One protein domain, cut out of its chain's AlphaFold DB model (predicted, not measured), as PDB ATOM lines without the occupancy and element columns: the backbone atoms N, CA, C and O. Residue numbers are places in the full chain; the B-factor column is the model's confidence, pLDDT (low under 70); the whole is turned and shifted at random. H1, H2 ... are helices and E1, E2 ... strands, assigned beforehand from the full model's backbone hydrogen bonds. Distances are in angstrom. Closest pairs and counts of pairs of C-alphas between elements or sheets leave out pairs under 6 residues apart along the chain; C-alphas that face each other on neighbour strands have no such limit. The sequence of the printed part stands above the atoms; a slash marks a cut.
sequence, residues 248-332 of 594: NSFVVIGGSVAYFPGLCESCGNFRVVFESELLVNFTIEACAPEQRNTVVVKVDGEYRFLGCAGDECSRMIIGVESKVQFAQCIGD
ATOM      1  N   ASN A 248     -33.232  88.144  17.383       83.75
ATOM      2  CA  ASN A 248     -33.905  88.795  16.252       83.75
ATOM      3  C   ASN A 248     -34.820  87.844  15.455       83.75
ATOM      4  O   ASN A 248     -35.338  88.243  14.411       83.75
ATOM      5  N   SER A 249     -35.004  86.595  15.901       86.69
ATOM      6  CA  SER A 249     -35.815  85.594  15.209       86.69
ATOM      7  C   SER A 249     -36.563  84.639  16.143       86.69
ATOM      8  O   SER A 249     -36.152  84.385  17.277       86.69
ATOM      9  N   PHE A 250     -37.677  84.104  15.642       90.88
ATOM     10  CA  PHE A 250     -38.496  83.072  16.286       90.88
ATOM     11  C   PHE A 250     -39.248  82.236  15.244       90.88
ATOM     12  O   PHE A 250     -39.393  82.630  14.087       90.88
ATOM     13  N   VAL A 251     -39.770  81.092  15.683       90.94
ATOM     14  CA  VAL A 251     -40.633  80.200  14.902       90.94
ATOM     15  C   VAL A 251     -41.890  79.899  15.717       90.94
ATOM     16  O   VAL A 251     -41.781  79.374  16.820       90.94
ATOM     17  N   VAL A 252     -43.078  80.212  15.201       90.75
ATOM     18  CA  VAL A 252     -44.355  79.787  15.796       90.75
ATOM     19  C   VAL A 252     -44.752  78.435  15.234       90.75
ATOM     20  O   VAL A 252     -44.770  78.242  14.017       90.75
ATOM     21  N   ILE A 253     -45.127  77.534  16.133       87.38
ATOM     22  CA  ILE A 253     -45.670  76.214  15.834       87.38
ATOM     23  C   ILE A 253     -47.041  76.109  16.521       87.38
ATOM     24  O   ILE A 253     -47.209  76.548  17.662       87.38
ATOM     25  N   GLY A 254     -48.044  75.567  15.824       83.56
ATOM     26  CA  GLY A 254     -49.390  75.378  16.382       83.56
ATOM     27  C   GLY A 254     -50.158  76.679  16.657       83.56
ATOM     28  O   GLY A 254     -51.038  76.695  17.516       83.56
ATOM     29  N   GLY A 255     -49.768  77.796  16.031       82.62
ATOM     30  CA  GLY A 255     -50.336  79.138  16.237       82.62
ATOM     31  C   GLY A 255     -50.070  79.788  17.606       82.62
ATOM     32  O   GLY A 255     -50.120  81.007  17.714       82.62
ATOM     33  N   SER A 256     -49.743  79.016  18.645       82.75
ATOM     34  CA  SER A 256     -49.673  79.496  20.034       82.75
ATOM     35  C   SER A 256     -48.282  79.427  20.672       82.75
ATOM     36  O   SER A 256     -48.043  80.158  21.637       82.75
ATOM     37  N   VAL A 257     -47.367  78.597  20.149       87.25
ATOM     38  CA  VAL A 257     -46.048  78.346  20.756       87.25
ATOM     39  C   VAL A 257     -44.929  78.961  19.917       87.25
ATOM     40  O   VAL A 257     -44.658  78.501  18.812       87.25
ATOM     41  N   ALA A 258     -44.245  79.968  20.456       89.50
ATOM     42  CA  ALA A 258     -43.051  80.578  19.882       89.50
ATOM     43  C   ALA A 258     -41.765  79.910  20.396       89.50
ATOM     44  O   ALA A 258     -41.440  79.964  21.582       89.50
ATOM     45  N   TYR A 259     -40.999  79.322  19.482       90.81
ATOM     46  CA  TYR A 259     -39.641  78.846  19.706       90.81
ATOM     47  C   TYR A 259     -38.623  79.924  19.319       90.81
ATOM     48  O   TYR A 259     -38.688  80.484  18.226       90.81
ATOM     49  N   PHE A 260     -37.647  80.179  20.188       90.12
ATOM     50  CA  PHE A 260     -36.609  81.184  19.971       90.12
ATOM     51  C   PHE A 260     -35.237  80.513  19.775       90.12
ATOM     52  O   PHE A 260     -34.617  80.098  20.762       90.12
ATOM     53  N   PRO A 261     -34.730  80.382  18.536       82.69
ATOM     54  CA  PRO A 261     -33.425  79.779  18.300       82.69
ATOM     55  C   PRO A 261     -32.314  80.615  18.954       82.69
ATOM     56  O   PRO A 261     -32.196  81.816  18.731       82.69
ATOM     57  N   GLY A 262     -31.484  79.964  19.772       79.25
ATOM     58  CA  GLY A 262     -30.348  80.593  20.455       79.25
ATOM     59  C   GLY A 262     -30.642  81.165  21.847       79.25
ATOM     60  O   GLY A 262     -29.691  81.452  22.572       79.25
ATOM     61  N   LEU A 263     -31.908  81.263  22.279       83.44
ATOM     62  CA  LEU A 263     -32.219  81.594  23.674       83.44
ATOM     63  C   LEU A 263     -31.938  80.393  24.588       83.44
ATOM     64  O   LEU A 263     -32.432  79.288  24.360       83.44
ATOM     65  N   CYS A 264     -31.151  80.610  25.642       79.25
ATOM     66  CA  CYS A 264     -30.909  79.599  26.667       79.25
ATOM     67  C   CYS A 264     -32.103  79.485  27.630       79.25
ATOM     68  O   CYS A 264     -32.827  80.455  27.845       79.25
ATOM     69  N   GLU A 265     -32.312  78.326  28.259       75.94
ATOM     70  CA  GLU A 265     -33.462  78.141  29.163       75.94
ATOM     71  C   GLU A 265     -33.427  79.047  30.402       75.94
ATOM     72  O   GLU A 265     -34.477  79.392  30.939       75.94
ATOM     73  N   SER A 266     -32.234  79.472  30.822       83.81
ATOM     74  CA  SER A 266     -32.011  80.425  31.913       83.81
ATOM     75  C   SER A 266     -32.003  81.896  31.470       83.81
ATOM     76  O   SER A 266     -31.900  82.778  32.319       83.81
ATOM     77  N   CYS A 267     -32.132  82.191  30.171       84.69
ATOM     78  CA  CYS A 267     -31.992  83.546  29.621       84.69
ATOM     79  C   CYS A 267     -33.229  84.442  29.857       84.69
ATOM     80  O   CYS A 267     -33.219  85.610  29.472       84.69
ATOM     81  N   GLY A 268     -34.284  83.915  30.488       89.12
ATOM     82  CA  GLY A 268     -35.533  84.619  30.782       89.12
ATOM     83  C   GLY A 268     -36.739  84.051  30.032       89.12
ATOM     84  O   GLY A 268     -36.615  83.182  29.170       89.12
ATOM     85  N   ASN A 269     -37.928  84.548  30.378       91.75
ATOM     86  CA  ASN A 269     -39.183  84.151  29.742       91.75
ATOM     87  C   ASN A 269     -39.597  85.214  28.728       91.75
ATOM     88  O   ASN A 269     -39.773  86.377  29.094       91.75
ATOM     89  N   PHE A 270     -39.804  84.807  27.478       92.44
ATOM     90  CA  PHE A 270     -40.177  85.699  26.383       92.44
ATOM     91  C   PHE A 270     -41.465  85.234  25.713       92.44
ATOM     92  O   PHE A 270     -41.745  84.033  25.655       92.44
ATOM     93  N   ARG A 271     -42.219  86.202  25.195       93.69
ATOM     94  CA  ARG A 271     -43.409  86.008  24.363       93.69
ATOM     95  C   ARG A 271     -43.280  86.838  23.090       93.69
ATOM     96  O   ARG A 271     -42.628  87.884  23.099       93.69
ATOM     97  N   VAL A 272     -43.917  86.388  22.016       94.25
ATOM     98  CA  VAL A 272     -44.038  87.171  20.780       94.25
ATOM     99  C   VAL A 272     -45.325  87.976  20.848       94.25
ATOM    100  O   VAL A 272     -46.393  87.418  21.104       94.25
ATOM    101  N   VAL A 273     -45.219  89.280  20.610       95.38
ATOM    102  CA  VAL A 273     -46.345  90.209  20.562       95.38
ATOM    103  C   VAL A 273     -46.484  90.741  19.147       95.38
ATOM    104  O   VAL A 273     -45.644  91.506  18.685       95.38
ATOM    105  N   PHE A 274     -47.555  90.369  18.457       94.94
ATOM    106  CA  PHE A 274     -47.900  90.961  17.170       94.94
ATOM    107  C   PHE A 274     -48.617  92.298  17.380       94.94
ATOM    108  O   PHE A 274     -49.563  92.378  18.162       94.94
ATOM    109  N   GLU A 275     -48.191  93.351  16.681       92.94
ATOM    110  CA  GLU A 275     -48.773  94.701  16.818       92.94
ATOM    111  C   GLU A 275     -50.111  94.871  16.077       92.94
ATOM    112  O   GLU A 275     -50.760  95.907  16.194       92.94
ATOM    113  N   SER A 276     -50.507  93.885  15.269       89.44
ATOM    114  CA  SER A 276     -51.736  93.912  14.474       89.44
ATOM    115  C   SER A 276     -52.247  92.502  14.187       89.44
ATOM    116  O   SER A 276     -51.464  91.554  14.119       89.44
ATOM    117  N   GLU A 277     -53.552  92.380  13.944       86.94
ATOM    118  CA  GLU A 277     -54.211  91.120  13.555       86.94
ATOM    119  C   GLU A 277     -53.709  90.563  12.212       86.94
ATOM    120  O   GLU A 277     -53.839  89.373  11.952       86.94
ATOM    121  N   LEU A 278     -53.078  91.398  11.377       87.19
ATOM    122  CA  LEU A 278     -52.465  90.991  10.106       87.19
ATOM    123  C   LEU A 278     -51.129  90.244  10.282       87.19
ATOM    124  O   LEU A 278     -50.542  89.806   9.295       87.19
ATOM    125  N   LEU A 279     -50.627  90.138  11.517       88.69
ATOM    126  CA  LEU A 279     -49.399  89.425  11.883       88.69
ATOM    127  C   LEU A 279     -48.139  89.882  11.120       88.69
ATOM    128  O   LEU A 279     -47.215  89.101  10.940       88.69
ATOM    129  N   VAL A 280     -48.082  91.141  10.669       86.75
ATOM    130  CA  VAL A 280     -46.968  91.662   9.842       86.75
ATOM    131  C   VAL A 280     -45.775  92.119  10.687       86.75
ATOM    132  O   VAL A 280     -44.629  91.828  10.345       86.75
ATOM    133  N   ASN A 281     -46.059  92.816  11.789       88.69
ATOM    134  CA  ASN A 281     -45.074  93.347  12.729       88.69
ATOM    135  C   ASN A 281     -45.144  92.585  14.049       88.69
ATOM    136  O   ASN A 281     -46.238  92.327  14.562       88.69
ATOM    137  N   PHE A 282     -43.980  92.331  14.642       94.69
ATOM    138  CA  PHE A 282     -43.861  91.761  15.977       94.69
ATOM    139  C   PHE A 282     -42.852  92.517  16.844       94.69
ATOM    140  O   PHE A 282     -41.886  93.101  16.351       94.69
ATOM    141  N   THR A 283     -43.025  92.394  18.154       93.25
ATOM    142  CA  THR A 283     -42.005  92.655  19.167       93.25
ATOM    143  C   THR A 283     -41.843  91.419  20.055       93.25
ATOM    144  O   THR A 283     -42.718  90.553  20.121       93.25
ATOM    145  N   ILE A 284     -40.689  91.290  20.710       91.81
ATOM    146  CA  ILE A 284     -40.420  90.207  21.662       91.81
ATOM    147  C   ILE A 284     -40.341  90.841  23.045       91.81
ATOM    148  O   ILE A 284     -39.455  91.650  23.319       91.81
ATOM    149  N   GLU A 285     -41.291  90.492  23.907       93.44
ATOM    150  CA  GLU A 285     -41.417  91.059  25.249       93.44
ATOM    151  C   GLU A 285     -41.006  90.036  26.313       93.44
ATOM    152  O   GLU A 285     -41.321  88.847  26.213       93.44
ATOM    153  N   ALA A 286     -40.346  90.508  27.374       92.88
ATOM    154  CA  ALA A 286     -40.171  89.725  28.592       92.88
ATOM    155  C   ALA A 286     -41.530  89.521  29.287       92.88
ATOM    156  O   ALA A 286     -42.357  90.433  29.332       92.88
ATOM    157  N   CYS A 287     -41.770  88.332  29.836       93.62
ATOM    158  CA  CYS A 287     -43.074  87.943  30.379       93.62
ATOM    159  C   CYS A 287     -42.964  87.079  31.649       93.62
ATOM    160  O   CYS A 287     -41.873  86.749  32.118       93.62
ATOM    161  N   ALA A 288     -44.111  86.730  32.236       94.00
ATOM    162  CA  ALA A 288     -44.177  85.781  33.348       94.00
ATOM    163  C   ALA A 288     -43.833  84.348  32.879       94.00
ATOM    164  O   ALA A 288     -44.058  84.033  31.710       94.00
ATOM    165  N   PRO A 289     -43.356  83.445  33.764       91.44
ATOM    166  CA  PRO A 289     -43.071  82.049  33.406       91.44
ATOM    167  C   PRO A 289     -44.259  81.324  32.754       91.44
ATOM    168  O   PRO A 289     -44.076  80.559  31.815       91.44
ATOM    169  N   GLU A 290     -45.477  81.631  33.201       90.81
ATOM    170  CA  GLU A 290     -46.751  81.110  32.677       90.81
ATOM    171  C   GLU A 290     -47.043  81.531  31.224       90.81
ATOM    172  O   GLU A 290     -47.830  80.888  30.538       90.81
ATOM    173  N   GLN A 291     -46.417  82.613  30.754       90.50
ATOM    174  CA  GLN A 291     -46.557  83.156  29.399       90.50
ATOM    175  C   GLN A 291     -45.327  82.876  28.524       90.50
ATOM    176  O   GLN A 291     -45.254  83.352  27.387       90.50
ATOM    177  N   ARG A 292     -44.352  82.110  29.032       89.38
ATOM    178  CA  ARG A 292     -43.148  81.740  28.287       89.38
ATOM    179  C   ARG A 292     -43.534  81.030  26.990       89.38
ATOM    180  O   ARG A 292     -44.380  80.140  26.998       89.38
ATOM    181  N   ASN A 293     -42.872  81.397  25.896       88.31
ATOM    182  CA  ASN A 293     -43.095  80.842  24.562       88.31
ATOM    183  C   ASN A 293     -44.531  81.053  24.041       88.31
ATOM    184  O   ASN A 293     -44.926  80.362  23.112       88.31
ATOM    185  N   THR A 294     -45.325  81.975  24.598       90.81
ATOM    186  CA  THR A 294     -46.665  82.263  24.059       90.81
ATOM    187  C   THR A 294     -46.620  83.274  22.918       90.81
ATOM    188  O   THR A 294     -45.722  84.120  22.834       90.81
ATOM    189  N   VAL A 295     -47.624  83.193  22.049       91.75
ATOM    190  CA  VAL A 295     -47.919  84.199  21.031       91.75
ATOM    191  C   VAL A 295     -49.184  84.964  21.403       91.75
ATOM    192  O   VAL A 295     -50.238  84.373  21.658       91.75
ATOM    193  N   VAL A 296     -49.085  86.292  21.407       93.44
ATOM    194  CA  VAL A 296     -50.208  87.203  21.644       93.44
ATOM    195  C   VAL A 296     -50.288  88.258  20.539       93.44
ATOM    196  O   VAL A 296     -49.272  88.698  20.007       93.44
ATOM    197  N   VAL A 297     -51.501  88.688  20.206       95.25
ATOM    198  CA  VAL A 297     -51.771  89.869  19.379       95.25
ATOM    199  C   VAL A 297     -52.160  91.013  20.305       95.25
ATOM    200  O   VAL A 297     -52.924  90.824  21.253       95.25
ATOM    201  N   LYS A 298     -51.645  92.208  20.033       94.56
ATOM    202  CA  LYS A 298     -52.032  93.441  20.706       94.56
ATOM    203  C   LYS A 298     -53.082  94.158  19.860       94.56
ATOM    204  O   LYS A 298     -52.746  94.754  18.843       94.56
ATOM    205  N   VAL A 299     -54.342  94.090  20.277       92.81
ATOM    206  CA  VAL A 299     -55.486  94.716  19.590       92.81
ATOM    207  C   VAL A 299     -56.055  95.786  20.513       92.81
ATOM    208  O   VAL A 299     -56.342  95.499  21.670       92.81
ATOM    209  N   ASP A 300     -56.138  97.031  20.044       92.44
ATOM    210  CA  ASP A 300     -56.603  98.196  20.825       92.44
ATOM    211  C   ASP A 300     -55.889  98.398  22.183       92.44
ATOM    212  O   ASP A 300     -56.414  99.002  23.116       92.44
ATOM    213  N   GLY A 301     -54.653  97.901  22.296       92.12
ATOM    214  CA  GLY A 301     -53.855  97.922  23.526       92.12
ATOM    215  C   GLY A 301     -54.082  96.729  24.464       92.12
ATOM    216  O   GLY A 301     -53.277  96.536  25.379       92.12
ATOM    217  N   GLU A 302     -55.095  95.895  24.220       93.44
ATOM    218  CA  GLU A 302     -55.315  94.630  24.921       93.44
ATOM    219  C   GLU A 302     -54.461  93.504  24.325       93.44
ATOM    220  O   GLU A 302     -54.339  93.370  23.107       93.44
ATOM    221  N   TYR A 303     -53.905  92.646  25.184       92.88
ATOM    222  CA  TYR A 303     -53.234  91.421  24.751       92.88
ATOM    223  C   TYR A 303     -54.253  90.287  24.630       92.88
ATOM    224  O   TYR A 303     -54.857  89.881  25.622       92.88
ATOM    225  N   ARG A 304     -54.402  89.743  23.425       91.56
ATOM    226  CA  ARG A 304     -55.212  88.557  23.136       91.56
ATOM    227  C   ARG A 304     -54.276  87.421  22.757       91.56
ATOM    228  O   ARG A 304     -53.365  87.623  21.961       91.56
ATOM    229  N   PHE A 305     -54.471  86.232  23.316       89.25
ATOM    230  CA  PHE A 305     -53.757  85.054  22.817       89.25
ATOM    231  C   PHE A 305     -54.112  84.830  21.352       89.25
ATOM    232  O   PHE A 305     -55.251  85.085  20.954       89.25
ATOM    233  N   LEU A 306     -53.146  84.359  20.562       85.19
ATOM    234  CA  LEU A 306     -53.392  84.005  19.170       85.19
ATOM    235  C   LEU A 306     -54.232  82.721  19.140       85.19
ATOM    236  O   LEU A 306     -53.724  81.601  19.092       85.19
ATOM    237  N   GLY A 307     -55.545  82.914  19.283       76.44
ATOM    238  CA  GLY A 307     -56.570  81.883  19.273       76.44
ATOM    239  C   GLY A 307     -56.716  81.340  17.869       76.44
ATOM    240  O   GLY A 307     -57.628  81.720  17.141       76.44
ATOM    241  N   CYS A 308     -55.774  80.490  17.480       76.44
ATOM    242  CA  CYS A 308     -55.779  79.916  16.159       76.44
ATOM    243  C   CYS A 308     -56.968  78.961  15.976       76.44
ATOM    244  O   CYS A 308     -57.222  78.099  16.820       76.44
ATOM    245  N   ALA A 309     -57.662  79.095  14.847       69.81
ATOM    246  CA  ALA A 309     -58.712  78.186  14.413       69.81
ATOM    247  C   ALA A 309     -58.535  77.847  12.925       69.81
ATOM    248  O   ALA A 309     -58.264  78.726  12.113       69.81
ATOM    249  N   GLY A 310     -58.736  76.578  12.561       78.00
ATOM    250  CA  GLY A 310     -58.650  76.116  11.173       78.00
ATOM    251  C   GLY A 310     -57.242  75.705  10.727       78.00
ATOM    252  O   GLY A 310     -56.415  75.274  11.529       78.00
ATOM    253  N   ASP A 311     -56.989  75.795   9.422       72.00
ATOM    254  CA  ASP A 311     -55.743  75.359   8.781       72.00
ATOM    255  C   ASP A 311     -54.544  76.265   9.095       72.00
ATOM    256  O   ASP A 311     -53.397  75.827   8.992       72.00
ATOM    257  N   GLU A 312     -54.788  77.496   9.551       68.12
ATOM    258  CA  GLU A 312     -53.742  78.430   9.985       68.12
ATOM    259  C   GLU A 312     -52.899  77.876  11.143       68.12
ATOM    260  O   GLU A 312     -51.727  78.219  11.271       68.12
ATOM    261  N   CYS A 313     -53.435  76.942  11.936       72.38
ATOM    262  CA  CYS A 313     -52.728  76.369  13.090       72.38
ATOM    263  C   CYS A 313     -51.667  75.357  12.668       72.38
ATOM    264  O   CYS A 313     -50.725  75.085  13.413       72.38
ATOM    265  N   SER A 314     -51.808  74.839  11.449       75.75
ATOM    266  CA  SER A 314     -50.847  73.972  10.781       75.75
ATOM    267  C   SER A 314     -49.810  74.760   9.977       75.75
ATOM    268  O   SER A 314     -48.974  74.138   9.325       75.75
ATOM    269  N   ARG A 315     -49.858  76.103   9.975       81.56
ATOM    270  CA  ARG A 315     -48.867  76.949   9.298       81.56
ATOM    271  C   ARG A 315     -47.774  77.346  10.282       81.56
ATOM    272  O   ARG A 315     -48.038  77.890  11.352       81.56
ATOM    273  N   MET A 316     -46.527  77.100   9.896       84.31
ATOM    274  CA  MET A 316     -45.369  77.602  10.627       84.31
ATOM    275  C   MET A 316     -45.162  79.085  10.296       84.31
ATOM    276  O   MET A 316     -45.129  79.468   9.127       84.31
ATOM    277  N   ILE A 317     -44.999  79.925  11.319       88.44
ATOM    278  CA  ILE A 317     -44.726  81.359  11.147       88.44
ATOM    279  C   ILE A 317     -43.278  81.618  11.550       88.44
ATOM    280  O   ILE A 317     -42.896  81.318  12.676       88.44
ATOM    281  N   ILE A 318     -42.470  82.178  10.656       89.06
ATOM    282  CA  ILE A 318     -41.062  82.490  10.911       89.06
ATOM    283  C   ILE A 318     -40.923  84.010  10.991       89.06
ATOM    284  O   ILE A 318     -41.171  84.721  10.017       89.06
ATOM    285  N   GLY A 319     -40.534  84.517  12.159       89.19
ATOM    286  CA  GLY A 319     -40.202  85.925  12.350       89.19
ATOM    287  C   GLY A 319     -38.695  86.138  12.286       89.19
ATOM    288  O   GLY A 319     -37.949  85.421  12.951       89.19
ATOM    289  N   VAL A 320     -38.248  87.125  11.508       87.12
ATOM    290  CA  VAL A 320     -36.845  87.560  11.403       87.12
ATOM    291  C   VAL A 320     -36.817  89.082  11.250       87.12
ATOM    292  O   VAL A 320     -37.499  89.623  10.385       87.12
ATOM    293  N   GLU A 321     -36.035  89.780  12.079       86.81
ATOM    294  CA  GLU A 321     -35.795  91.236  11.978       86.81
ATOM    295  C   GLU A 321     -37.088  92.076  11.903       86.81
ATOM    296  O   GLU A 321     -37.288  92.888  10.997       86.81
ATOM    297  N   SER A 322     -38.002  91.842  12.850       82.06
ATOM    298  CA  SER A 322     -39.333  92.472  12.935       82.06
ATOM    299  C   SER A 322     -40.292  92.172  11.771       82.06
ATOM    300  O   SER A 322     -41.425  92.647  11.792       82.06
ATOM    301  N   LYS A 323     -39.880  91.365  10.783       81.31
ATOM    302  CA  LYS A 323     -40.703  90.922   9.651       81.31
ATOM    303  C   LYS A 323     -41.137  89.478   9.817       81.31
ATOM    304  O   LYS A 323     -40.400  88.637  10.328       81.31
ATOM    305  N   VAL A 324     -42.330  89.188   9.325       87.25
ATOM    306  CA  VAL A 324     -42.985  87.896   9.503       87.25
ATOM    307  C   VAL A 324     -43.177  87.252   8.143       87.25
ATOM    308  O   VAL A 324     -43.661  87.886   7.206       87.25
ATOM    309  N   GLN A 325     -42.783  85.989   8.029       85.31
ATOM    310  CA  GLN A 325     -43.009  85.170   6.851       85.31
ATOM    311  C   GLN A 325     -43.769  83.915   7.267       85.31
ATOM    312  O   GLN A 325     -43.335  83.165   8.141       85.31
ATOM    313  N   PHE A 326     -44.901  83.665   6.619       81.75
ATOM    314  CA  PHE A 326     -45.530  82.352   6.670       81.75
ATOM    315  C   PHE A 326     -44.633  81.386   5.901       81.75
ATOM    316  O   PHE A 326     -44.339  81.617   4.724       81.75
ATOM    317  N   ALA A 327     -44.172  80.325   6.557       79.12
ATOM    318  CA  ALA A 327     -43.475  79.261   5.857       79.12
ATOM    319  C   ALA A 327     -44.439  78.653   4.828       79.12
ATOM    320  O   ALA A 327     -45.612  78.429   5.119       79.12
ATOM    321  N   GLN A 328     -43.954  78.387   3.614       70.69
ATOM    322  CA  GLN A 328     -44.795  77.864   2.528       70.69
ATOM    323  C   GLN A 328     -45.188  76.387   2.710       70.69
ATOM    324  O   GLN A 328     -45.906  75.837   1.878       70.69
ATOM    325  N   CYS A 329     -44.729  75.737   3.782       65.19
ATOM    326  CA  CYS A 329     -45.163  74.403   4.164       65.19
ATOM    327  C   CYS A 329     -46.502  74.448   4.924       65.19
ATOM    328  O   CYS A 329     -46.721  75.302   5.783       65.19
ATOM    329  N   ILE A 330     -47.396  73.511   4.598       54.50
ATOM    330  CA  ILE A 330     -48.722  73.366   5.209       54.50
ATOM    331  C   ILE A 330     -48.897  71.901   5.629       54.50
ATOM    332  O   ILE A 330     -48.712  70.995   4.818       54.50
ATOM    333  N   GLY A 331     -49.284  71.658   6.884       67.81
ATOM    334  CA  GLY A 331     -49.579  70.305   7.375       67.81
ATOM    335  C   GLY A 331     -48.328  69.425   7.469       67.81
ATOM    336  O   GLY A 331     -47.327  69.834   8.050       67.81
ATOM    337  N   ASP A 332     -48.363  68.222   6.890       66.69
ATOM    338  CA  ASP A 332     -47.234  67.279   6.942       66.69
ATOM    339  C   ASP A 332     -45.969  67.790   6.235       66.69
ATOM    340  O   ASP A 332     -44.875  67.305   6.511       66.69
TER     341      ASP A 332
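What this domain is: This is residues 248 to 332 of the 594 residues of an uncharacterized protein of Ophiocordyceps camponoti-leonardi (nom. inval.) (UniProt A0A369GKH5). Two four-stranded sheets lie partly face to face as a sandwich with crossed strands: E2, E1, E7 and E8 make one layer, and E4, E3, E5 and E6 make the other, strongly twisted one. The hairpin of E5 and E6 reaches away from the first sheet at its turn, and the tiny helix H1 sits beside the first sheet, just before E7. The printed part has 85 residues, with the named elements E1, E2, E3, E4, E5, E6, H1, E7 and E8 along the chain, and its class is mostly strand. The first sheet, in the order E2, E1, E7, E8, is antiparallel, and the second, in the order E4, E3, E5, E6, is mixed. The whole is compact, with a radius of gyration of the C-alphas of 12.2 A and spans of 32 by 31 by 23 A.

Where its parts are: In the first sheet, E1 is residues 249 to 253, 13.6 A long, and begins at C-alpha 249 at (-35.815, 85.594, 15.209). E2 is residues 257 to 259, E7 is residues 315 to 320, 16.2 A, and E8 is residues 323 to 330, 19.8 A, ending at C-alpha 330 at (-48.722, 73.366, 5.209). In the second sheet, E3 is residues 270 to 274, 13.1 A, E4 is residues 282 to 286, 13.3 A, E5 is residues 295 to 299, 13.0 A, and E6 is residues 302 to 305, 9.9 A. H1 is residues 311 to 314, 5.5 A.

How they stand to each other: E1 and E7 are antiparallel inner strands at 170 degrees, with N 252 and O 317 2.8 A apart. E2 and E1 form an antiparallel hairpin, with N 251 and O 259 at 2.8 A, and so do E7 and E8, with N 318 and O 325 at 2.8 A. The other sheet faces this one, the parts that face each other being 9.9 A apart centre to centre, with the strands of the one sheet at 82 degrees to those of the other. There E3 and E5 are parallel, with N 298 and O 274 at 2.8 A. The hairpin of E3 and E4 has N 273 and O 283 at 2.8 A, and that of E5 and E6 has N 297 and O 304 at 2.8 A. Between the sheets, the closest C-alphas of E2 and E5 are those of Val 257 and Val 295, 6.2 A apart, and those of E4 and E8 are Phe 282 and Lys 323, 7.1 A apart. E6 is apart from E1, E2, E7 and E8. H1 only grazes the first sheet; it is too short for an O i to N i+4 pair, and its one O i to N i+3 pair is within hydrogen-bond range.

The domain as a whole: The two C-alphas farthest apart are those of Gly 301 and Asp 332, at 35.5 A. The printed part has no cut, and no link is long. The mean pLDDT of the printed part is 85.8, and residues 309, 312 and 329 to 332 are under 70.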